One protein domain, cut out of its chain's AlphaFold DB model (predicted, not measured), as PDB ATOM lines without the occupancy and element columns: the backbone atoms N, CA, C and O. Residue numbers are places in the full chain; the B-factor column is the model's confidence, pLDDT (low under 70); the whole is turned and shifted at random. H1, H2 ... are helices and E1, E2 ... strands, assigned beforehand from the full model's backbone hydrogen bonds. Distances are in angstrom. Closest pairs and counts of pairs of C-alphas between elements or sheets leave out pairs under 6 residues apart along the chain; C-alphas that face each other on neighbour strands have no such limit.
ATOM      1  N   ASN A  73      27.967  33.648  33.610       93.06
ATOM      2  CA  ASN A  73      27.513  34.545  32.551       93.06
ATOM      3  C   ASN A  73      27.439  33.825  31.208       93.06
ATOM      4  O   ASN A  73      26.446  33.958  30.493       93.06
ATOM      5  N   GLU A  74      28.463  33.043  30.880       92.38
ATOM      6  CA  GLU A  74      28.487  32.231  29.664       92.38
ATOM      7  C   GLU A  74      27.462  31.104  29.749       92.38
ATOM      8  O   GLU A  74      26.635  30.974  28.846       92.38
ATOM      9  N   PHE A  75      27.450  30.373  30.867       90.69
ATOM     10  CA  PHE A  75      26.562  29.234  31.094       90.69
ATOM     11  C   PHE A  75      25.073  29.602  30.986       90.69
ATOM     12  O   PHE A  75      24.299  28.890  30.352       90.69
ATOM     13  N   PHE A  76      24.656  30.741  31.555       91.19
ATOM     14  CA  PHE A  76      23.267  31.214  31.468       91.19
ATOM     15  C   PHE A  76      23.007  32.196  30.321       91.19
ATOM     16  O   PHE A  76      21.893  32.718  30.209       91.19
ATOM     17  N   HIS A  77      24.014  32.483  29.491       92.94
ATOM     18  CA  HIS A  77      23.964  33.507  28.445       92.94
ATOM     19  C   HIS A  77      23.513  34.890  28.961       92.94
ATOM     20  O   HIS A  77      22.731  35.604  28.324       92.94
ATOM     21  N   ILE A  78      24.003  35.282  30.138       93.25
ATOM     22  CA  ILE A  78      23.712  36.560  30.791       93.25
ATOM     23  C   ILE A  78      24.846  37.541  30.505       93.25
ATOM     24  O   ILE A  78      25.999  37.307  30.849       93.25
ATOM     25  N   ARG A  79      24.511  38.699  29.926       93.88
ATOM     26  CA  ARG A  79      25.489  39.768  29.644       93.88
ATOM     27  C   ARG A  79      25.678  40.748  30.803       93.88
ATOM     28  O   ARG A  79      26.637  41.512  30.803       93.88
ATOM     29  N   GLN A  80      24.736  40.780  31.738       95.19
ATOM     30  CA  GLN A  80      24.757  41.665  32.902       95.19
ATOM     31  C   GLN A  80      25.605  41.074  34.030       95.19
ATOM     32  O   GLN A  80      25.866  39.879  34.070       95.19
ATOM     33  N   GLN A  81      25.969  41.901  34.999       95.00
ATOM     34  CA  GLN A  81      26.525  41.435  36.267       95.00
ATOM     35  C   GLN A  81      25.538  40.514  37.003       95.00
ATOM     36  O   GLN A  81      24.348  40.821  37.125       95.00
ATOM     37  N   ILE A  82      26.037  39.373  37.475       95.88
ATOM     38  CA  ILE A  82      25.266  38.386  38.234       95.88
ATOM     39  C   ILE A  82      25.496  38.613  39.725       95.88
ATOM     40  O   ILE A  82      26.634  38.687  40.175       95.88
ATOM     41  N   ILE A  83      24.406  38.641  40.491       95.50
ATOM     42  CA  ILE A  83      24.416  38.512  41.947       95.50
ATOM     43  C   ILE A  83      23.828  37.148  42.304       95.50
ATOM     44  O   ILE A  83      22.633  36.888  42.117       95.50
ATOM     45  N   GLY A  84      24.670  36.252  42.809       86.62
ATOM     46  CA  GLY A  84      24.356  34.844  43.073       86.62
ATOM     47  C   GLY A  84      24.949  34.391  44.403       86.62
ATOM     48  O   GLY A  84      25.801  35.086  44.935       86.62
ATOM     49  N   PRO A  85      24.486  33.310  45.043       76.69
ATOM     50  CA  PRO A  85      25.288  32.564  46.003       76.69
ATOM     51  C   PRO A  85      26.041  31.411  45.307       76.69
ATOM     52  O   PRO A  85      25.542  30.892  44.310       76.69
ATOM     53  N   PRO A  86      27.188  30.956  45.847       75.50
ATOM     54  CA  PRO A  86      27.960  31.575  46.929       75.50
ATOM     55  C   PRO A  86      28.869  32.728  46.454       75.50
ATOM     56  O   PRO A  86      29.292  33.534  47.283       75.50
ATOM     57  N   THR A  87      29.146  32.828  45.152       86.62
ATOM     58  CA  THR A  87      30.077  33.793  44.537       86.62
ATOM     59  C   THR A  87      29.358  35.002  43.931       86.62
ATOM     60  O   THR A  87      28.144  35.002  43.808       86.62
ATOM     61  N   CYS A  88      30.095  36.040  43.519       93.12
ATOM     62  CA  CYS A  88      29.534  37.204  42.809       93.12
ATOM     63  C   CYS A  88      28.620  38.052  43.707       93.12
ATOM     64  O   CYS A  88      27.403  38.136  43.545       93.12
ATOM     65  N   ARG A  89      29.256  38.661  44.717       94.44
ATOM     66  CA  ARG A  89      28.630  39.500  45.753       94.44
ATOM     67  C   ARG A  89      28.824  40.996  45.517       94.44
ATOM     68  O   ARG A  89      28.611  41.776  46.437       94.44
ATOM     69  N   THR A  90      29.229  41.393  44.319       93.69
ATOM     70  CA  THR A  90      29.539  42.786  44.004       93.69
ATOM     71  C   THR A  90      28.848  43.188  42.712       93.69
ATOM     72  O   THR A  90      28.974  42.503  41.699       93.69
ATOM     73  N   ALA A  91      28.125  44.300  42.754       94.25
ATOM     74  CA  ALA A  91      27.557  44.976  41.597       94.25
ATOM     75  C   ALA A  91      28.180  46.367  41.455       94.25
ATOM     76  O   ALA A  91      28.540  47.009  42.435       94.25
ATOM     77  N   VAL A  92      28.265  46.866  40.232       95.31
ATOM     78  CA  VAL A  92      28.656  48.237  39.922       95.31
ATOM     79  C   VAL A  92      27.410  49.116  39.865       95.31
ATOM     80  O   VAL A  92      26.397  48.769  39.246       95.31
ATOM     81  N   ALA A  93      27.484  50.277  40.512       95.62
ATOM     82  CA  ALA A  93      26.421  51.267  40.516       95.62
ATOM     83  C   ALA A  93      26.089  51.760  39.099       95.62
ATOM     84  O   ALA A  93      26.954  51.945  38.238       95.62
ATOM     85  N   GLY A  94      24.801  52.006  38.859       94.88
ATOM     86  CA  GLY A  94      24.308  52.483  37.565       94.88
ATOM     87  C   GLY A  94      24.259  51.421  36.459       94.88
ATOM     88  O   GLY A  94      23.903  51.762  35.332       94.88
ATOM     89  N   GLU A  95      24.584  50.157  36.745       94.81
ATOM     90  CA  GLU A  95      24.522  49.059  35.777       94.81
ATOM     91  C   GLU A  95      23.392  48.065  36.104       94.81
ATOM     92  O   GLU A  95      23.155  47.755  37.279       94.81
ATOM     93  N   PRO A  96      22.651  47.566  35.093       96.81
ATOM     94  CA  PRO A  96      21.677  46.501  35.295       96.81
ATOM     95  C   PRO A  96      22.345  45.235  35.821       96.81
ATOM     96  O   PRO A  96      23.482  44.930  35.471       96.81
ATOM     97  N   TRP A  97      21.617  44.467  36.619       96.56
ATOM     98  CA  TRP A  97      22.129  43.249  37.244       96.56
ATOM     99  C   TRP A  97      21.081  42.141  37.219       96.56
ATOM    100  O   TRP A  97      19.890  42.408  37.070       96.56
ATOM    101  N   VAL A  98      21.511  40.890  37.340       97.75
ATOM    102  CA  VAL A  98      20.632  39.716  37.387       97.75
ATOM    103  C   VAL A  98      20.819  39.001  38.717       97.75
ATOM    104  O   VAL A  98      21.945  38.762  39.144       97.75
ATOM    105  N   ARG A  99      19.716  38.633  39.372       97.25
ATOM    106  CA  ARG A  99      19.733  37.814  40.584       97.25
ATOM    107  C   ARG A  99      19.537  36.346  40.214       97.25
ATOM    108  O   ARG A  99      18.558  36.005  39.552       97.25
ATOM    109  N   ILE A 100      20.429  35.482  40.691       96.12
ATOM    110  CA  ILE A 100      20.363  34.029  40.473       96.12
ATOM    111  C   ILE A 100      20.269  33.289  41.812       96.12
ATOM    112  O   ILE A 100      21.194  33.353  42.616       96.12
ATOM    113  N   GLY A 101      19.173  32.587  42.096       94.56
ATOM    114  CA  GLY A 101      19.094  31.730  43.290       94.56
ATOM    115  C   GLY A 101      19.925  30.445  43.150       94.56
ATOM    116  O   GLY A 101      20.434  30.177  42.065       94.56
ATOM    117  N   PRO A 102      20.078  29.647  44.220       93.25
ATOM    118  CA  PRO A 102      20.624  28.292  44.122       93.25
ATOM    119  C   PRO A 102      19.863  27.445  43.092       93.25
ATOM    120  O   PRO A 102      18.685  27.691  42.832       93.25
ATOM    121  N   GLY A 103      20.530  26.461  42.492       94.38
ATOM    122  CA  GLY A 103      19.854  25.463  41.664       94.38
ATOM    123  C   GLY A 103      19.128  24.441  42.537       94.38
ATOM    124  O   GLY A 103      19.691  23.953  43.514       94.38
ATOM    125  N   TRP A 104      17.894  24.096  42.175       97.06
ATOM    126  CA  TRP A 104      17.202  22.926  42.703       97.06
ATOM    127  C   TRP A 104      17.567  21.719  41.847       97.06
ATOM    128  O   TRP A 104      17.198  21.670  40.672       97.06
ATOM    129  N   VAL A 105      18.330  20.793  42.419       96.88
ATOM    130  CA  VAL A 105      18.810  19.579  41.753       96.88
ATOM    131  C   VAL A 105      17.882  18.430  42.094       96.88
ATOM    132  O   VAL A 105      17.398  18.344  43.217       96.88
ATOM    133  N   THR A 106      17.627  17.551  41.132       97.81
ATOM    134  CA  THR A 106      16.745  16.398  41.330       97.81
ATOM    135  C   THR A 106      17.387  15.116  40.815       97.81
ATOM    136  O   THR A 106      18.361  15.174  40.065       97.81
ATOM    137  N   ALA A 107      16.856  13.955  41.200       97.25
ATOM    138  CA  ALA A 107      17.283  12.688  40.621       97.25
ATOM    139  C   ALA A 107      17.100  12.682  39.094       97.25
ATOM    140  O   ALA A 107      16.186  13.304  38.549       97.25
ATOM    141  N   ALA A 108      17.979  11.954  38.402       95.25
ATOM    142  CA  ALA A 108      18.052  11.965  36.942       95.25
ATOM    143  C   ALA A 108      16.765  11.476  36.258       95.25
ATOM    144  O   ALA A 108      16.408  11.957  35.185       95.25
ATOM    145  N   SER A 109      16.059  10.522  36.870       96.38
ATOM    146  CA  SER A 109      14.853   9.921  36.299       96.38
ATOM    147  C   SER A 109      13.922   9.359  37.370       96.38
ATOM    148  O   SER A 109      14.321   9.176  38.521       96.38
ATOM    149  N   ALA A 110      12.699   9.007  36.965       97.31
ATOM    150  CA  ALA A 110      11.751   8.278  37.809       97.31
ATOM    151  C   ALA A 110      12.300   6.931  38.325       97.31
ATOM    152  O   ALA A 110      11.966   6.516  39.428       97.31
ATOM    153  N   ALA A 111      13.142   6.249  37.539       97.50
ATOM    154  CA  ALA A 111      13.657   4.917  37.871       97.50
ATOM    155  C   ALA A 111      14.695   4.938  39.003       97.50
ATOM    156  O   ALA A 111      14.845   3.959  39.727       97.50
ATOM    157  N   THR A 112      15.412   6.052  39.146       96.56
ATOM    158  CA  THR A 112      16.445   6.248  40.172       96.56
ATOM    159  C   THR A 112      15.951   7.088  41.347       96.56
ATOM    160  O   THR A 112      16.706   7.315  42.287       96.56
ATOM    161  N   ALA A 113      14.728   7.616  41.269       97.88
ATOM    162  CA  ALA A 113      14.193   8.515  42.274       97.88
ATOM    163  C   ALA A 113      13.771   7.751  43.533       97.88
ATOM    164  O   ALA A 113      13.072   6.740  43.471       97.88
ATOM    165  N   VAL A 114      14.154   8.288  44.686       98.31
ATOM    166  CA  VAL A 114      13.760   7.809  46.007       98.31
ATOM    167  C   VAL A 114      13.033   8.944  46.718       98.31
ATOM    168  O   VAL A 114      13.543  10.058  46.784       98.31
ATOM    169  N   TYR A 115      11.836   8.667  47.234       98.62
ATOM    170  CA  TYR A 115      10.971   9.662  47.865       98.62
ATOM    171  C   TYR A 115      10.548   9.248  49.278       98.62
ATOM    172  O   TYR A 115      10.498   8.050  49.574       98.62
ATOM    173  N   PRO A 116      10.162  10.208  50.139       98.56
ATOM    174  CA  PRO A 116       9.429   9.916  51.367       98.56
ATOM    175  C   PRO A 116       8.138   9.129  51.092       98.56
ATOM    176  O   PRO A 116       7.480   9.330  50.070       98.56
ATOM    177  N   ALA A 117       7.737   8.270  52.032       98.19
ATOM    178  CA  ALA A 117       6.570   7.394  51.882       98.19
ATOM    179  C   ALA A 117       5.232   8.145  51.713       98.19
ATOM    180  O   ALA A 117       4.288   7.606  51.144       98.19
ATOM    181  N   ASP A 118       5.143   9.384  52.200       98.25
ATOM    182  CA  ASP A 118       3.953  10.236  52.122       98.25
ATOM    183  C   ASP A 118       3.935  11.137  50.870       98.25
ATOM    184  O   ASP A 118       3.097  12.036  50.750       98.25
ATOM    185  N   TYR A 119       4.872  10.943  49.939       98.62
ATOM    186  CA  TYR A 119       5.002  11.753  48.737       98.62
ATOM    187  C   TYR A 119       4.732  10.947  47.465       98.62
ATOM    188  O   TYR A 119       5.288   9.879  47.232       98.62
ATOM    189  N   THR A 120       3.905  11.509  46.586       98.44
ATOM    190  CA  THR A 120       3.689  10.994  45.231       98.44
ATOM    191  C   THR A 120       3.841  12.149  44.246       98.44
ATOM    192  O   THR A 120       3.142  13.162  44.384       98.44
ATOM    193  N   PRO A 121       4.755  12.063  43.264       98.38
ATOM    194  CA  PRO A 121       4.945  13.146  42.314       98.38
ATOM    195  C   PRO A 121       3.772  13.207  41.320       98.38
ATOM    196  O   PRO A 121       3.163  12.203  40.962       98.38
ATOM    197  N   THR A 122       3.441  14.411  40.856       98.38
ATOM    198  CA  THR A 122       2.432  14.658  39.814       98.38
ATOM    199  C   THR A 122       2.959  14.300  38.421       98.38
ATOM    200  O   THR A 122       2.176  14.015  37.512       98.38
ATOM    201  N   LYS A 123       4.282  14.335  38.231       98.50
ATOM    202  CA  LYS A 123       4.970  13.853  37.028       98.50
ATOM    203  C   LYS A 123       5.994  12.783  37.413       98.50
ATOM    204  O   LYS A 123       6.664  12.975  38.417       98.50
ATOM    205  N   PRO A 124       6.158  11.696  36.638       97.81
ATOM    206  CA  PRO A 124       7.104  10.640  37.001       97.81
ATOM    207  C   PRO A 124       8.548  11.133  37.160       97.81
ATOM    208  O   PRO A 124       9.217  10.760  38.116       97.81
ATOM    209  N   ASN A 125       9.025  11.986  36.247       98.19
ATOM    210  CA  ASN A 125      10.377  12.531  36.325       98.19
ATOM    211  C   ASN A 125      10.458  13.652  37.378       98.19
ATOM    212  O   ASN A 125       9.677  14.609  37.290       98.19
ATOM    213  N   PRO A 126      11.426  13.596  38.313       98.25
ATOM    214  CA  PRO A 126      11.570  14.582  39.382       98.25
ATOM    215  C   PRO A 126      11.621  16.041  38.898       98.25
ATOM    216  O   PRO A 126      10.855  16.880  39.376       98.25
ATOM    217  N   ILE A 127      12.458  16.358  37.904       98.12
ATOM    218  CA  ILE A 127      12.601  17.743  37.436       98.12
ATOM    219  C   ILE A 127      11.336  18.271  36.745       98.12
ATOM    220  O   ILE A 127      10.958  19.434  36.915       98.12
ATOM    221  N   ASP A 128      10.631  17.409  36.010       98.38
ATOM    222  CA  ASP A 128       9.367  17.758  35.360       98.38
ATOM    223  C   ASP A 128       8.275  18.017  36.399       98.38
ATOM    224  O   ASP A 128       7.440  18.914  36.233       98.38
ATOM    225  N   ASP A 129       8.294  17.262  37.499       98.69
ATOM    226  CA  ASP A 129       7.389  17.463  38.618       98.69
ATOM    227  C   ASP A 129       7.599  18.838  39.264       98.69
ATOM    228  O   ASP A 129       6.629  19.602  39.371       98.69
ATOM    229  N   PHE A 130       8.851  19.201  39.579       98.62
ATOM    230  CA  PHE A 130       9.212  20.531  40.087       98.62
ATOM    231  C   PHE A 130       8.721  21.638  39.150       98.62
ATOM    232  O   PHE A 130       7.958  22.522  39.549       98.62
ATOM    233  N   ASN A 131       9.097  21.554  37.871       98.44
ATOM    234  CA  ASN A 131       8.778  22.560  36.859       98.44
ATOM    235  C   ASN A 131       7.276  22.706  36.612       98.44
ATOM    236  O   ASN A 131       6.802  23.783  36.222       98.44
ATOM    237  N   SER A 132       6.507  21.633  36.812       98.31
ATOM    238  CA  SER A 132       5.050  21.685  36.736       98.31
ATOM    239  C   SER A 132       4.435  22.391  37.947       98.31
ATOM    240  O   SER A 132       3.405  23.049  37.804       98.31
ATOM    241  N   LYS A 133       5.049  22.261  39.130       98.62
ATOM    242  CA  LYS A 133       4.556  22.825  40.391       98.62
ATOM    243  C   LYS A 133       5.000  24.266  40.620       98.62
ATOM    244  O   LYS A 133       4.317  24.985  41.350       98.62
ATOM    245  N   PHE A 134       6.086  24.698  39.986       98.75
ATOM    246  CA  PHE A 134       6.576  26.066  40.070       98.75
ATOM    247  C   PHE A 134       5.594  27.087  39.488       98.75
ATOM    248  O   PHE A 134       5.200  27.008  38.320       98.75
ATOM    249  N   LEU A 135       5.247  28.087  40.300       98.44
ATOM    250  CA  LEU A 135       4.387  29.198  39.898       98.44
ATOM    251  C   LEU A 135       5.198  30.458  39.596       98.44
ATOM    252  O   LEU A 135       5.065  31.035  38.512       98.44
ATOM    253  N   ARG A 136       6.029  30.893  40.550       98.44
ATOM    254  CA  ARG A 136       6.805  32.136  40.450       98.44
ATOM    255  C   ARG A 136       8.042  32.130  41.344       98.44
ATOM    256  O   ARG A 136       8.076  31.446  42.364       98.44
ATOM    257  N   ALA A 137       9.006  32.967  40.980       98.62
ATOM    258  CA  ALA A 137      10.090  33.419  41.837       98.62
ATOM    259  C   ALA A 137       9.870  34.898  42.164       98.62
ATOM    260  O   ALA A 137       9.529  35.694  41.285       98.62
ATOM    261  N   ARG A 138      10.068  35.269  43.426       98.62
ATOM    262  CA  ARG A 138      10.020  36.652  43.892       98.62
ATOM    263  C   ARG A 138      11.370  37.018  44.488       98.62
ATOM    264  O   ARG A 138      11.832  36.390  45.433       98.62
ATOM    265  N   PHE A 139      12.003  38.027  43.916       98.25
ATOM    266  CA  PHE A 139      13.285  38.550  44.360       98.25
ATOM    267  C   PHE A 139      13.019  39.809  45.166       98.25
ATOM    268  O   PHE A 139      12.371  40.730  44.667       98.25
ATOM    269  N   VAL A 140      13.489  39.845  46.406       98.44
ATOM    270  CA  VAL A 140      13.345  41.019  47.264       98.44
ATOM    271  C   VAL A 140      14.721  41.529  47.628       98.44
ATOM    272  O   VAL A 140      15.601  40.738  47.958       98.44
ATOM    273  N   VAL A 141      14.906  42.835  47.513       98.38
ATOM    274  CA  VAL A 141      16.120  43.545  47.908       98.38
ATOM    275  C   VAL A 141      15.796  44.360  49.151       98.38
ATOM    276  O   VAL A 141      14.742  44.986  49.174       98.38
ATOM    277  N   ASP A 142      16.678  44.332  50.149       98.19
ATOM    278  CA  ASP A 142      16.617  45.122  51.388       98.19
ATOM    279  C   ASP A 142      15.303  45.003  52.176       98.19
ATOM    280  O   ASP A 142      14.696  46.013  52.547       98.19
ATOM    281  N   ILE A 143      14.880  43.758  52.433       98.12
ATOM    282  CA  ILE A 143      13.644  43.438  53.169       98.12
ATOM    283  C   ILE A 143      13.580  44.190  54.501       98.12
ATOM    284  O   ILE A 143      14.522  44.149  55.292       98.12
ATOM    285  N   GLY A 144      12.438  44.820  54.771       97.69
ATOM    286  CA  GLY A 144      12.146  45.522  56.018       97.69
ATOM    287  C   GLY A 144      12.781  46.908  56.125       97.69
ATOM    288  O   GLY A 144      12.661  47.549  57.166       97.69
ATOM    289  N   THR A 145      13.447  47.393  55.075       97.88
ATOM    290  CA  THR A 145      14.058  48.728  55.054       97.88
ATOM    291  C   THR A 145      13.253  49.703  54.188       97.88
ATOM    292  O   THR A 145      12.506  49.280  53.304       97.88
ATOM    293  N   PRO A 146      13.464  51.028  54.322       97.88
ATOM    294  CA  PRO A 146      12.899  52.011  53.391       97.88
ATOM    295  C   PRO A 146      13.360  51.853  51.929       97.88
ATOM    296  O   PRO A 146      12.833  52.528  51.048       97.88
ATOM    297  N   GLN A 147      14.367  51.013  51.665       96.75
ATOM    298  CA  GLN A 147      14.900  50.744  50.329       96.75
ATOM    299  C   GLN A 147      14.340  49.454  49.714       96.75
ATOM    300  O   GLN A 147      14.760  49.094  48.611       96.75
ATOM    301  N   GLU A 148      13.398  48.783  50.395       98.38
ATOM    302  CA  GLU A 148      12.860  47.501  49.955       98.38
ATOM    303  C   GLU A 148      12.311  47.573  48.522       98.38
ATOM    304  O   GLU A 148      11.538  48.464  48.158       98.38
ATOM    305  N   LYS A 149      12.698  46.600  47.692       98.19
ATOM    306  CA  LYS A 149      12.149  46.420  46.342       98.19
ATOM    307  C   LYS A 149      11.804  44.964  46.111       98.19
ATOM    308  O   LYS A 149      12.643  44.096  46.332       98.19
ATOM    309  N   SER A 150      10.607  44.699  45.589       98.38
ATOM    310  CA  SER A 150      10.143  43.347  45.275       98.38
ATOM    311  C   SER A 150       9.854  43.178  43.785       98.38
ATOM    312  O   SER A 150       9.197  44.015  43.168       98.38
ATOM    313  N   PHE A 151      10.332  42.074  43.212       98.25
ATOM    314  CA  PHE A 151      10.182  41.741  41.798       98.25
ATOM    315  C   PHE A 151       9.665  40.309  41.658       98.25
ATOM    316  O   PHE A 151      10.338  39.370  42.077       98.25
ATOM    317  N   GLY A 152       8.478  40.129  41.079       98.19
ATOM    318  CA  GLY A 152       7.867  38.815  40.863       98.19
ATOM    319  C   GLY A 152       7.924  38.388  39.399       98.19
ATOM    320  O   GLY A 152       7.559  39.159  38.515       98.19
ATOM    321  N   PHE A 153       8.329  37.145  39.146       98.31
ATOM    322  CA  PHE A 153       8.415  36.582  37.802       98.31
ATOM    323  C   PHE A 153       7.867  35.156  37.775       98.31
ATOM    324  O   PHE A 153       8.176  34.347  38.645       98.31
ATOM    325  N   GLY A 154       7.050  34.845  36.768       98.12
ATOM    326  CA  GLY A 154       6.488  33.506  36.585       98.12
ATOM    327  C   GLY A 154       7.506  32.484  36.065       98.12
ATOM    328  O   GLY A 154       8.718  32.685  36.125       98.12
ATOM    329  N   ARG A 155       7.004  31.400  35.464       96.12
ATOM    330  CA  ARG A 155       7.787  30.249  34.958       96.12
ATOM    331  C   ARG A 155       8.988  30.605  34.072       96.12
ATOM    332  O   ARG A 155       9.985  29.901  34.110       96.12
ATOM    333  N   LYS A 156       8.935  31.716  33.324       96.31
ATOM    334  CA  LYS A 156      10.048  32.183  32.470       96.31
ATOM    335  C   LYS A 156      11.314  32.577  33.246       96.31
ATOM    336  O   LYS A 156      12.357  32.743  32.625       96.31
ATOM    337  N   ALA A 157      11.222  32.750  34.566       95.81
ATOM    338  CA  ALA A 157      12.382  32.970  35.423       95.81
ATOM    339  C   ALA A 157      13.125  31.676  35.781       95.81
ATOM    340  O   ALA A 157      14.214  31.758  36.330       95.81
ATOM    341  N   LEU A 158      12.583  30.488  35.497       96.88
ATOM    342  CA  LEU A 158      13.346  29.253  35.669       96.88
ATOM    343  C   LEU A 158      14.244  29.004  34.460       96.88
ATOM    344  O   LEU A 158      13.792  29.005  33.314       96.88
ATOM    345  N   ARG A 159      15.518  28.746  34.738       96.06
ATOM    346  CA  ARG A 159      16.452  28.114  33.807       96.06
ATOM    347  C   ARG A 159      16.588  26.655  34.194       96.06
ATOM    348  O   ARG A 159      16.795  26.353  35.364       96.06
ATOM    349  N   THR A 160      16.446  25.773  33.221       95.62
ATOM    350  CA  THR A 160      16.528  24.324  33.399       95.62
ATOM    351  C   THR A 160      17.707  23.798  32.602       95.62
ATOM    352  O   THR A 160      17.962  24.300  31.507       95.62
ATOM    353  N   GLY A 161      18.395  22.787  33.110       93.38
ATOM    354  CA  GLY A 161      19.521  22.187  32.406       93.38
ATOM    355  C   GLY A 161      20.172  21.075  33.210       93.38
ATOM    356  O   GLY A 161      19.553  20.510  34.112       93.38
ATOM    357  N   PHE A 162      21.431  20.807  32.884       90.31
ATOM    358  CA  PHE A 162      22.286  19.826  33.544       90.31
ATOM    359  C   PHE A 162      23.640  20.480  33.844       90.31
ATOM    360  O   PHE A 162      24.116  21.290  33.048       90.31
ATOM    361  N   PHE A 163      24.237  20.193  35.006       72.12
ATOM    362  CA  PHE A 163      25.552  20.752  35.367       72.12
ATOM    363  C   PHE A 163      26.696  20.163  34.521       72.12
ATOM    364  O   PHE A 163      27.714  20.818  34.319       72.12
ATOM    365  N   THR A 164      26.503  18.957  33.992       73.56
ATOM    366  CA  THR A 164      27.377  18.239  33.052       73.56
ATOM    367  C   THR A 164      26.504  17.355  32.153       73.56
ATOM    368  O   THR A 164      25.312  17.221  32.422       73.56
ATOM    369  N   GLU A 165      27.060  16.749  31.098       68.44
ATOM    370  CA  GLU A 165      26.311  15.831  30.214       68.44
ATOM    371  C   GLU A 165      25.702  14.648  30.991       68.44
ATOM    372  O   GLU A 165      24.524  14.344  30.826       68.44
ATOM    373  N   ASP A 166      26.456  14.100  31.948       73.44
ATOM    374  CA  ASP A 166      26.002  13.054  32.880       73.44
ATOM    375  C   ASP A 166      25.477  13.616  34.217       73.44
ATOM    376  O   ASP A 166      25.361  12.910  35.221       73.44
ATOM    377  N   GLY A 167      25.243  14.927  34.271       85.50
ATOM    378  CA  GLY A 167      24.907  15.638  35.496       85.50
ATOM    379  C   GLY A 167      23.469  15.408  35.934       85.50
ATOM    380  O   GLY A 167      22.599  15.007  35.165       85.50
ATOM    381  N   LEU A 168      23.183  15.734  37.193       93.69
ATOM    382  CA  LEU A 168      21.805  15.755  37.664       93.69
ATOM    383  C   LEU A 168      21.042  16.943  37.047       93.69
ATOM    384  O   LEU A 168      21.599  18.045  36.938       93.69
ATOM    385  N   PRO A 169      19.767  16.748  36.659       96.56
ATOM    386  CA  PRO A 169      18.930  17.826  36.162       96.56
ATOM    387  C   PRO A 169      18.697  18.865  37.257       96.56
ATOM    388  O   PRO A 169      18.430  18.526  38.414       96.56
ATOM    389  N   PHE A 170      18.742  20.139  36.871       96.12
ATOM    390  CA  PHE A 170      18.492  21.254  37.775       96.12
ATOM    391  C   PHE A 170      17.472  22.247  37.221       96.12
ATOM    392  O   PHE A 170      17.239  22.359  36.015       96.12
ATOM    393  N   SER A 171      16.863  22.998  38.135       97.38
ATOM    394  CA  SER A 171      16.050  24.174  37.838       97.38
ATOM    395  C   SER A 171      16.463  25.324  38.739       97.38
ATOM    396  O   SER A 171      16.530  25.177  39.955       97.38
ATOM    397  N   GLN A 172      16.742  26.481  38.153       96.62
ATOM    398  CA  GLN A 172      17.342  27.603  38.859       96.62
ATOM    399  C   GLN A 172      16.568  28.897  38.593       96.62
ATOM    400  O   GLN A 172      16.347  29.249  37.431       96.62
ATOM    401  N   PRO A 173      16.144  29.629  39.639       97.50
ATOM    402  CA  PRO A 173      15.483  30.914  39.472       97.50
ATOM    403  C   PRO A 173      16.509  31.985  39.081       97.50
ATOM    404  O   PRO A 173      17.436  32.293  39.830       97.50
ATOM    405  N   VAL A 174      16.304  32.586  37.916       97.69
ATOM    406  CA  VAL A 174      17.123  33.637  37.312       97.69
ATOM    407  C   VAL A 174      16.211  34.804  36.951       97.69
ATOM    408  O   VAL A 174      15.278  34.664  36.156       97.69
ATOM    409  N   SER A 175      16.454  35.973  37.540       98.19
ATOM    410  CA  SER A 175      15.666  37.159  37.215       98.19
ATOM    411  C   SER A 175      15.974  37.659  35.795       98.19
ATOM    412  O   SER A 175      17.092  37.509  35.299       98.19
ATOM    413  N   PRO A 176      15.037  38.357  35.137       97.75
ATOM    414  CA  PRO A 176      15.395  39.319  34.101       97.75
ATOM    415  C   PRO A 176      16.364  40.388  34.643       97.75
ATOM    416  O   PRO A 176      16.482  40.539  35.867       97.75
ATOM    417  N   PRO A 177      17.022  41.169  33.766       97.62
ATOM    418  CA  PRO A 177      17.818  42.315  34.189       97.62
ATOM    419  C   PRO A 177      17.004  43.280  35.058       97.62
ATOM    420  O   PRO A 177      15.964  43.797  34.647       97.62
ATOM    421  N   LEU A 178      17.491  43.517  36.270       97.81
ATOM    422  CA  LEU A 178      16.916  44.425  37.250       97.81
ATOM    423  C   LEU A 178      17.539  45.813  37.115       97.81
ATOM    424  O   LEU A 178      18.654  45.986  36.611       97.81
ATOM    425  N   ARG A 179      16.802  46.826  37.581       97.44
ATOM    426  CA  ARG A 179      17.277  48.212  37.565       97.44
ATOM    427  C   ARG A 179      18.496  48.379  38.486       97.44
ATOM    428  O   ARG A 179      18.547  47.721  39.529       97.44
ATOM    429  N   PRO A 180      19.418  49.298  38.149       96.88
ATOM    430  CA  PRO A 180      20.555  49.610  39.003       96.88
ATOM    431  C   PRO A 180      20.155  49.982  40.435       96.88
ATOM    432  O   PRO A 180      19.093  50.568  40.680       96.88
ATOM    433  N   LEU A 181      21.041  49.661  41.373       95.69
ATOM    434  CA  LEU A 181      20.940  50.032  42.781       95.69
ATOM    435  C   LEU A 181      21.881  51.199  43.102       95.69
ATOM    436  O   LEU A 181      22.743  51.567  42.299       95.69
ATOM    437  N   ARG A 182      21.656  51.820  44.264       97.06
ATOM    438  CA  ARG A 182      22.548  52.855  44.802       97.06
ATOM    439  C   ARG A 182      23.802  52.189  45.367       97.06
ATOM    440  O   ARG A 182      23.782  50.999  45.628       97.06
ATOM    441  N   VAL A 183      24.875  52.957  45.537       98.00
ATOM    442  CA  VAL A 183      26.087  52.477  46.217       98.00
ATOM    443  C   VAL A 183      25.760  52.134  47.670       98.00
ATOM    444  O   VAL A 183      25.052  52.899  48.329       98.00
ATOM    445  N   GLY A 184      26.308  51.025  48.164       97.94
ATOM    446  CA  GLY A 184      26.169  50.610  49.554       97.94
ATOM    447  C   GLY A 184      26.040  49.103  49.739       97.94
ATOM    448  O   GLY A 184      26.183  48.313  48.805       97.94
ATOM    449  N   GLN A 185      25.772  48.720  50.984       98.19
ATOM    450  CA  GLN A 185      25.491  47.342  51.366       98.19
ATOM    451  C   GLN A 185      24.012  47.038  51.155       98.19
ATOM    452  O   GLN A 185      23.149  47.808  51.575       98.19
ATOM    453  N   HIS A 186      23.744  45.897  50.532       98.12
ATOM    454  CA  HIS A 186      22.406  45.434  50.217       98.12
ATOM    455  C   HIS A 186      22.220  43.981  50.642       98.12
ATOM    456  O   HIS A 186      23.167  43.207  50.801       98.12
ATOM    457  N   THR A 187      20.963  43.583  50.788       97.62
ATOM    458  CA  THR A 187      20.580  42.181  50.956       97.62
ATOM    459  C   THR A 187      19.620  41.772  49.858       97.62
ATOM    460  O   THR A 187      18.841  42.580  49.363       97.62
ATOM    461  N   SER A 188      19.665  40.505  49.451       97.50
ATOM    462  CA  SER A 188      18.688  39.945  48.526       97.50
ATOM    463  C   SER A 188      18.194  38.582  48.984       97.50
ATOM    464  O   SER A 188      18.983  37.716  49.353       97.50
ATOM    465  N   THR A 189      16.890  38.369  48.882       97.69
ATOM    466  CA  THR A 189      16.229  37.117  49.248       97.69
ATOM    467  C   THR A 189      15.388  36.636  48.078       97.69
ATOM    468  O   THR A 189      14.653  37.413  47.460       97.69
ATOM    469  N   VAL A 190      15.511  35.351  47.749       98.00
ATOM    470  CA  VAL A 190      14.690  34.685  46.738       98.00
ATOM    471  C   VAL A 190      13.592  33.918  47.451       98.00
ATOM    472  O   VAL A 190      13.868  33.082  48.308       98.00
ATOM    473  N   PHE A 191      12.353  34.173  47.064       98.62
ATOM    474  CA  PHE A 191      11.202  33.367  47.434       98.62
ATOM    475  C   PHE A 191      10.766  32.561  46.221       98.62
ATOM    476  O   PHE A 191      10.714  33.091  45.107       98.62
ATOM    477  N   LEU A 192      10.423  31.296  46.433       98.69
ATOM    478  CA  LEU A 192       9.733  30.499  45.426       98.69
ATOM    479  C   LEU A 192       8.287  30.319  45.857       98.69
ATOM    480  O   LEU A 192       7.974  30.310  47.044       98.69
ATOM    481  N   THR A 193       7.399  30.193  44.880       98.75
ATOM    482  CA  THR A 193       6.016  29.794  45.114       98.75
ATOM    483  C   THR A 193       5.727  28.527  44.329       98.75
ATOM    484  O   THR A 193       5.820  28.528  43.098       98.75
ATOM    485  N   LEU A 194       5.346  27.463  45.034       98.81
ATOM    486  CA  LEU A 194       4.940  26.192  44.441       98.81
ATOM    487  C   LEU A 194       3.446  25.959  44.682       98.81
ATOM    488  O   LEU A 194       2.923  26.264  45.750       98.81
ATOM    489  N   ARG A 195       2.739  25.383  43.707       98.69
ATOM    490  CA  ARG A 195       1.312  25.034  43.869       98.69
ATOM    491  C   ARG A 195       1.078  23.821  44.775       98.69
ATOM    492  O   ARG A 195      -0.034  23.612  45.234       98.69
ATOM    493  N   ALA A 196       2.106  23.000  44.975       98.69
ATOM    494  CA  ALA A 196       2.091  21.792  45.790       98.69
ATOM    495  C   ALA A 196       3.516  21.491  46.274       98.69
ATOM    496  O   ALA A 196       4.476  21.964  45.660       98.69
ATOM    497  N   ARG A 197       3.647  20.675  47.328       98.75
ATOM    498  CA  ARG A 197       4.942  20.170  47.806       98.75
ATOM    499  C   ARG A 197       5.667  19.446  46.671       98.75
ATOM    500  O   ARG A 197       5.031  18.739  45.881       98.75
ATOM    501  N   HIS A 198       6.981  19.596  46.605       98.75
ATOM    502  CA  HIS A 198       7.840  18.881  45.667       98.75
ATOM    503  C   HIS A 198       9.013  18.245  46.415       98.75
ATOM    504  O   HIS A 198       9.538  18.886  47.315       98.75
ATOM    505  N   CYS A 199       9.423  17.034  46.039       98.75
ATOM    506  CA  CYS A 199      10.631  16.389  46.554       98.75
ATOM    507  C   CYS A 199      11.579  16.031  45.403       98.75
ATOM    508  O   CYS A 199      11.112  15.621  44.337       98.75
ATOM    509  N   ASP A 200      12.886  16.185  45.622       98.31
ATOM    510  CA  ASP A 200      13.945  16.071  44.607       98.31
ATOM    511  C   ASP A 200      14.167  14.645  44.072       98.31
ATOM    512  O   ASP A 200      14.703  14.469  42.979       98.31
ATOM    513  N   GLY A 201      13.737  13.622  44.808       98.31
ATOM    514  CA  GLY A 201      13.966  12.222  44.456       98.31
ATOM    515  C   GLY A 201      15.359  11.701  44.820       98.31
ATOM    516  O   GLY A 201      15.721  10.623  44.360       98.31
ATOM    517  N   LEU A 202      16.153  12.441  45.595       97.81
ATOM    518  CA  LEU A 202      17.506  12.057  46.012       97.81
ATOM    519  C   LEU A 202      17.533  11.384  47.393       97.81
ATOM    520  O   LEU A 202      18.566  10.840  47.784       97.81
ATOM    521  N   GLY A 203      16.419  11.392  48.128       98.12
ATOM    522  CA  GLY A 203      16.357  10.853  49.480       98.12
ATOM    523  C   GLY A 203      14.953  10.840  50.081       98.12
ATOM    524  O   GLY A 203      13.966  11.261  49.477       98.12
ATOM    525  N   THR A 204      14.862  10.305  51.296       98.50
ATOM    526  CA  THR A 204      13.590  10.090  52.006       98.50
ATOM    527  C   THR A 204      13.354  11.066  53.156       98.50
ATOM    528  O   THR A 204      12.303  10.981  53.788       98.50
ATOM    529  N   VAL A 205      14.290  11.981  53.440       98.38
ATOM    530  CA  VAL A 205      14.208  12.918  54.571       98.38
ATOM    531  C   VAL A 205      13.503  14.199  54.110       98.38
ATOM    532  O   VAL A 205      14.093  14.968  53.353       98.38
ATOM    533  N   PRO A 206      12.254  14.477  54.534       97.81
ATOM    534  CA  PRO A 206      11.483  15.579  53.956       97.81
ATOM    535  C   PRO A 206      12.127  16.960  54.126       97.81
ATOM    536  O   PRO A 206      12.073  17.761  53.199       97.81
ATOM    537  N   ASP A 207      12.763  17.224  55.268       97.12
ATOM    538  CA  ASP A 207      13.388  18.524  55.557       97.12
ATOM    539  C   ASP A 207      14.637  18.801  54.701       97.12
ATOM    540  O   ASP A 207      15.039  19.953  54.546       97.12
ATOM    541  N   GLU A 208      15.238  17.756  54.126       96.88
ATOM    542  CA  GLU A 208      16.420  17.853  53.262       96.88
ATOM    543  C   GLU A 208      16.043  17.788  51.777       96.88
ATOM    544  O   GLU A 208      16.628  18.489  50.954       96.88
ATOM    545  N   ASN A 209      15.049  16.963  51.440       98.38
ATOM    546  CA  ASN A 209      14.731  16.593  50.062       98.38
ATOM    547  C   ASN A 209      13.458  17.242  49.515       98.38
ATOM    548  O   ASN A 209      13.152  17.058  48.336       98.38
ATOM    549  N   CYS A 210      12.683  17.969  50.328       98.69
ATOM    550  CA  CYS A 210      11.398  18.518  49.905       98.69
ATOM    551  C   CYS A 210      11.270  20.033  50.100       98.69
ATOM    552  O   CYS A 210      11.688  20.620  51.093       98.69
ATOM    553  N   LEU A 211      10.588  20.664  49.146       98.56
ATOM    554  CA  LEU A 211      10.167  22.059  49.177       98.56
ATOM    555  C   LEU A 211       8.659  22.147  49.455       98.56
ATOM    556  O   LEU A 211       7.881  21.415  48.824       98.56
ATOM    557  N   PRO A 212       8.213  23.039  50.356       98.62
ATOM    558  CA  PRO A 212       6.808  23.130  50.733       98.62
ATOM    559  C   PRO A 212       5.942  23.736  49.617       98.62
ATOM    560  O   PRO A 212       6.423  24.397  48.696       98.62
ATOM    561  N   ALA A 213       4.628  23.516  49.707       98.62
ATOM    562  CA  ALA A 213       3.654  24.255  48.907       98.62
ATOM    563  C   ALA A 213       3.538  25.710  49.393       98.62
ATOM    564  O   ALA A 213       3.858  26.021  50.539       98.62
ATOM    565  N   GLY A 214       3.001  26.587  48.548       98.69
ATOM    566  CA  GLY A 214       2.865  28.006  48.859       98.69
ATOM    567  C   GLY A 214       4.162  28.772  48.625       98.69
ATOM    568  O   GLY A 214       5.040  28.321  47.887       98.69
ATOM    569  N   GLU A 215       4.243  29.973  49.192       98.69
ATOM    570  CA  GLU A 215       5.431  30.819  49.106       98.69
ATOM    571  C   GLU A 215       6.348  30.592  50.310       98.69
ATOM    572  O   GLU A 215       5.889  30.604  51.450       98.69
ATOM    573  N   PHE A 216       7.644  30.422  50.057       98.50
ATOM    574  CA  PHE A 216       8.656  30.242  51.095       98.50
ATOM    575  C   PHE A 216       9.964  30.939  50.716       98.50
ATOM    576  O   PHE A 216      10.258  31.149  49.535       98.50
ATOM    577  N   ALA A 217      10.748  31.309  51.731       97.88
ATOM    578  CA  ALA A 217      12.089  31.844  51.543       97.88
ATOM    579  C   ALA A 217      13.009  30.709  51.082       97.88
ATOM    580  O   ALA A 217      13.317  29.796  51.841       97.88
ATOM    581  N   TYR A 218      13.406  30.745  49.815       97.12
ATOM    582  CA  TYR A 218      14.286  29.740  49.226       97.12
ATOM    583  C   TYR A 218      15.760  30.044  49.488       97.12
ATOM    584  O   TYR A 218      16.591  29.147  49.571       97.12
ATOM    585  N   THR A 219      16.082  31.322  49.663       95.19
ATOM    586  CA  THR A 219      17.344  31.746  50.265       95.19
ATOM    587  C   THR A 219      17.063  32.507  51.551       95.19
ATOM    588  O   THR A 219      15.965  33.023  51.743       95.19
ATOM    589  N   GLY A 220      18.079  32.658  52.398       93.62
ATOM    590  CA  GLY A 220      18.078  33.697  53.425       93.62
ATOM    591  C   GLY A 220      18.409  35.081  52.853       93.62
ATOM    592  O   GLY A 220      18.593  35.247  51.637       93.62
ATOM    593  N   ASN A 221      18.548  36.051  53.761       94.06
ATOM    594  CA  ASN A 221      19.064  37.385  53.459       94.06
ATOM    595  C   ASN A 221      20.509  37.270  52.990       94.06
ATOM    596  O   ASN A 221      21.427  37.030  53.771       94.06
ATOM    597  N   THR A 222      20.695  37.407  51.688       95.12
ATOM    598  CA  THR A 222      21.983  37.192  51.052       95.12
ATOM    599  C   THR A 222      22.685  38.537  50.862       95.12
ATOM    600  O   THR A 222      22.188  39.337  50.067       95.12
ATOM    601  N   PRO A 223      23.798  38.816  51.563       96.50
ATOM    602  CA  PRO A 223      24.472  40.105  51.459       96.50
ATOM    603  C   PRO A 223      25.190  40.253  50.115       96.50
ATOM    604  O   PRO A 223      25.725  39.282  49.570       96.50
ATOM    605  N   PHE A 224      25.209  41.476  49.598       97.06
ATOM    606  CA  PHE A 224      26.034  41.889  48.467       97.06
ATOM    607  C   PHE A 224      26.297  43.397  48.532       97.06
ATOM    608  O   PHE A 224      25.553  44.150  49.159       97.06
ATOM    609  N   GLU A 225      27.352  43.840  47.864       96.94
ATOM    610  CA  GLU A 225      27.770  45.234  47.828       96.94
ATOM    611  C   GLU A 225      27.543  45.832  46.442       96.94
ATOM    612  O   GLU A 225      27.795  45.196  45.417       96.94
ATOM    613  N   VAL A 226      27.093  47.083  46.405       97.25
ATOM    614  CA  VAL A 226      27.080  47.897  45.195       97.25
ATOM    615  C   VAL A 226      28.183  48.942  45.312       97.25
ATOM    616  O   VAL A 226      28.100  49.844  46.146       97.25
ATOM    617  N   VAL A 227      29.204  48.841  44.465       96.31
ATOM    618  CA  VAL A 227      30.371  49.734  44.460       96.31
ATOM    619  C   VAL A 227      30.214  50.862  43.433       96.31
ATOM    620  O   VAL A 227      29.497  50.696  42.439       96.31
ATOM    621  N   PRO A 228      30.868  52.024  43.624       96.31
ATOM    622  CA  PRO A 228      30.889  53.082  42.620       96.31
ATOM    623  C   PRO A 228      31.420  52.595  41.267       96.31
ATOM    624  O   PRO A 228      32.262  51.700  41.192       96.31
TER     625      PRO A 228
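Overview. This is residues 73 to 228 of the 232 residues of an uncharacterized protein of Frankia sp. R43 (UniProt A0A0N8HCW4). One long, strongly twisted sheet is built along E8, with the E4 and E5 hairpin on one side of it and E9 and E10 one after the other along its other side; E2 adds to E10. Two small two-stranded sheets are separate from it: the parallel pair E1 and E3, with E1 beside E2 toward the end where E2 and E10 lie, and the hairpin E6 and E7, with E7 beside H1; H1, H2 and much of the long loop of residues 100 to 125 lie toward the other end. The printed part has 156 residues, with two named helices and ten named strands in the order E1 E2 E3 H1 E4 E5 E6 E7 E8 H2 E9 E10. The class is mostly strand, though the named elements hold 66 residues, under half. The whole is compact, with a radius of gyration of the C-alphas of 16.4 A and spans of 51 by 34 by 23 A.

Along the chain. E1, residues 81 to 83, begins at C-alpha 81 (26.525, 41.435, 36.267). E2 is residues 90 to 92 and E3 residues 97 to 99. H1, residues 126 to 133, is 10.9 A long. E4, residues 134 to 141, measures 21.4 A and E5, residues 149 to 154, 17.1 A. E6 is residues 158 to 162 and E7 residues 169 to 173. E8, residues 184 to 194, is the longest strand at 32.8 A, from C-alpha 184 (26.169, 50.610, 49.554). H2 is residues 206 to 209 and E9 residues 214 to 217. E10, residues 222 to 227, measures 16.5 A and ends at C-alpha 227 (30.371, 49.734, 44.460).

Arrangement. The branched sheet pairs E8 with three antiparallel neighbours in staggered fashion: E10 over residues 184 to 188, E4 over 188 to 194 and E9 over 191 to 194. N 186 and O 224 are 2.9 A apart, N 191 and O 138 2.8 A, and N 214 and O 194 2.8 A. E5 is antiparallel to E4, with N 139 and O 151 at 2.8 A, and E2 is parallel to E10, with N 91 and O 225 at 2.8 A. E1 and E3 are parallel, with N 83 and O 98 at 2.8 A; the closest C-alphas of E3 and E4, Arg 99 and Phe 139, are 7.5 A apart. In the hairpin E6 and E7, N 172 and O 159 are 2.8 A apart. The closest C-alphas of E7 and E4, Ala 137 and Pro 173, are 6.4 A apart. H1 only grazes the branched sheet with residues 128 to 133; its closest C-alphas to E7, Ile 127 and Pro 169, are 6.5 A apart. H2 is not on the branched sheet and is apart from H1. In H1 every O i to N i+4 pair is within hydrogen-bond range; H2 is too short for one.

Size, cuts and confidence. The C-alphas of Ala 117 and Pro 228, the two farthest apart, are 52.6 A apart. The printed part has no cut. The links E3 to H1, of 26 residues, and E8 to H2, of 11, are long. The mean pLDDT of the printed part is 95.9, and residue 165 alone is under 70.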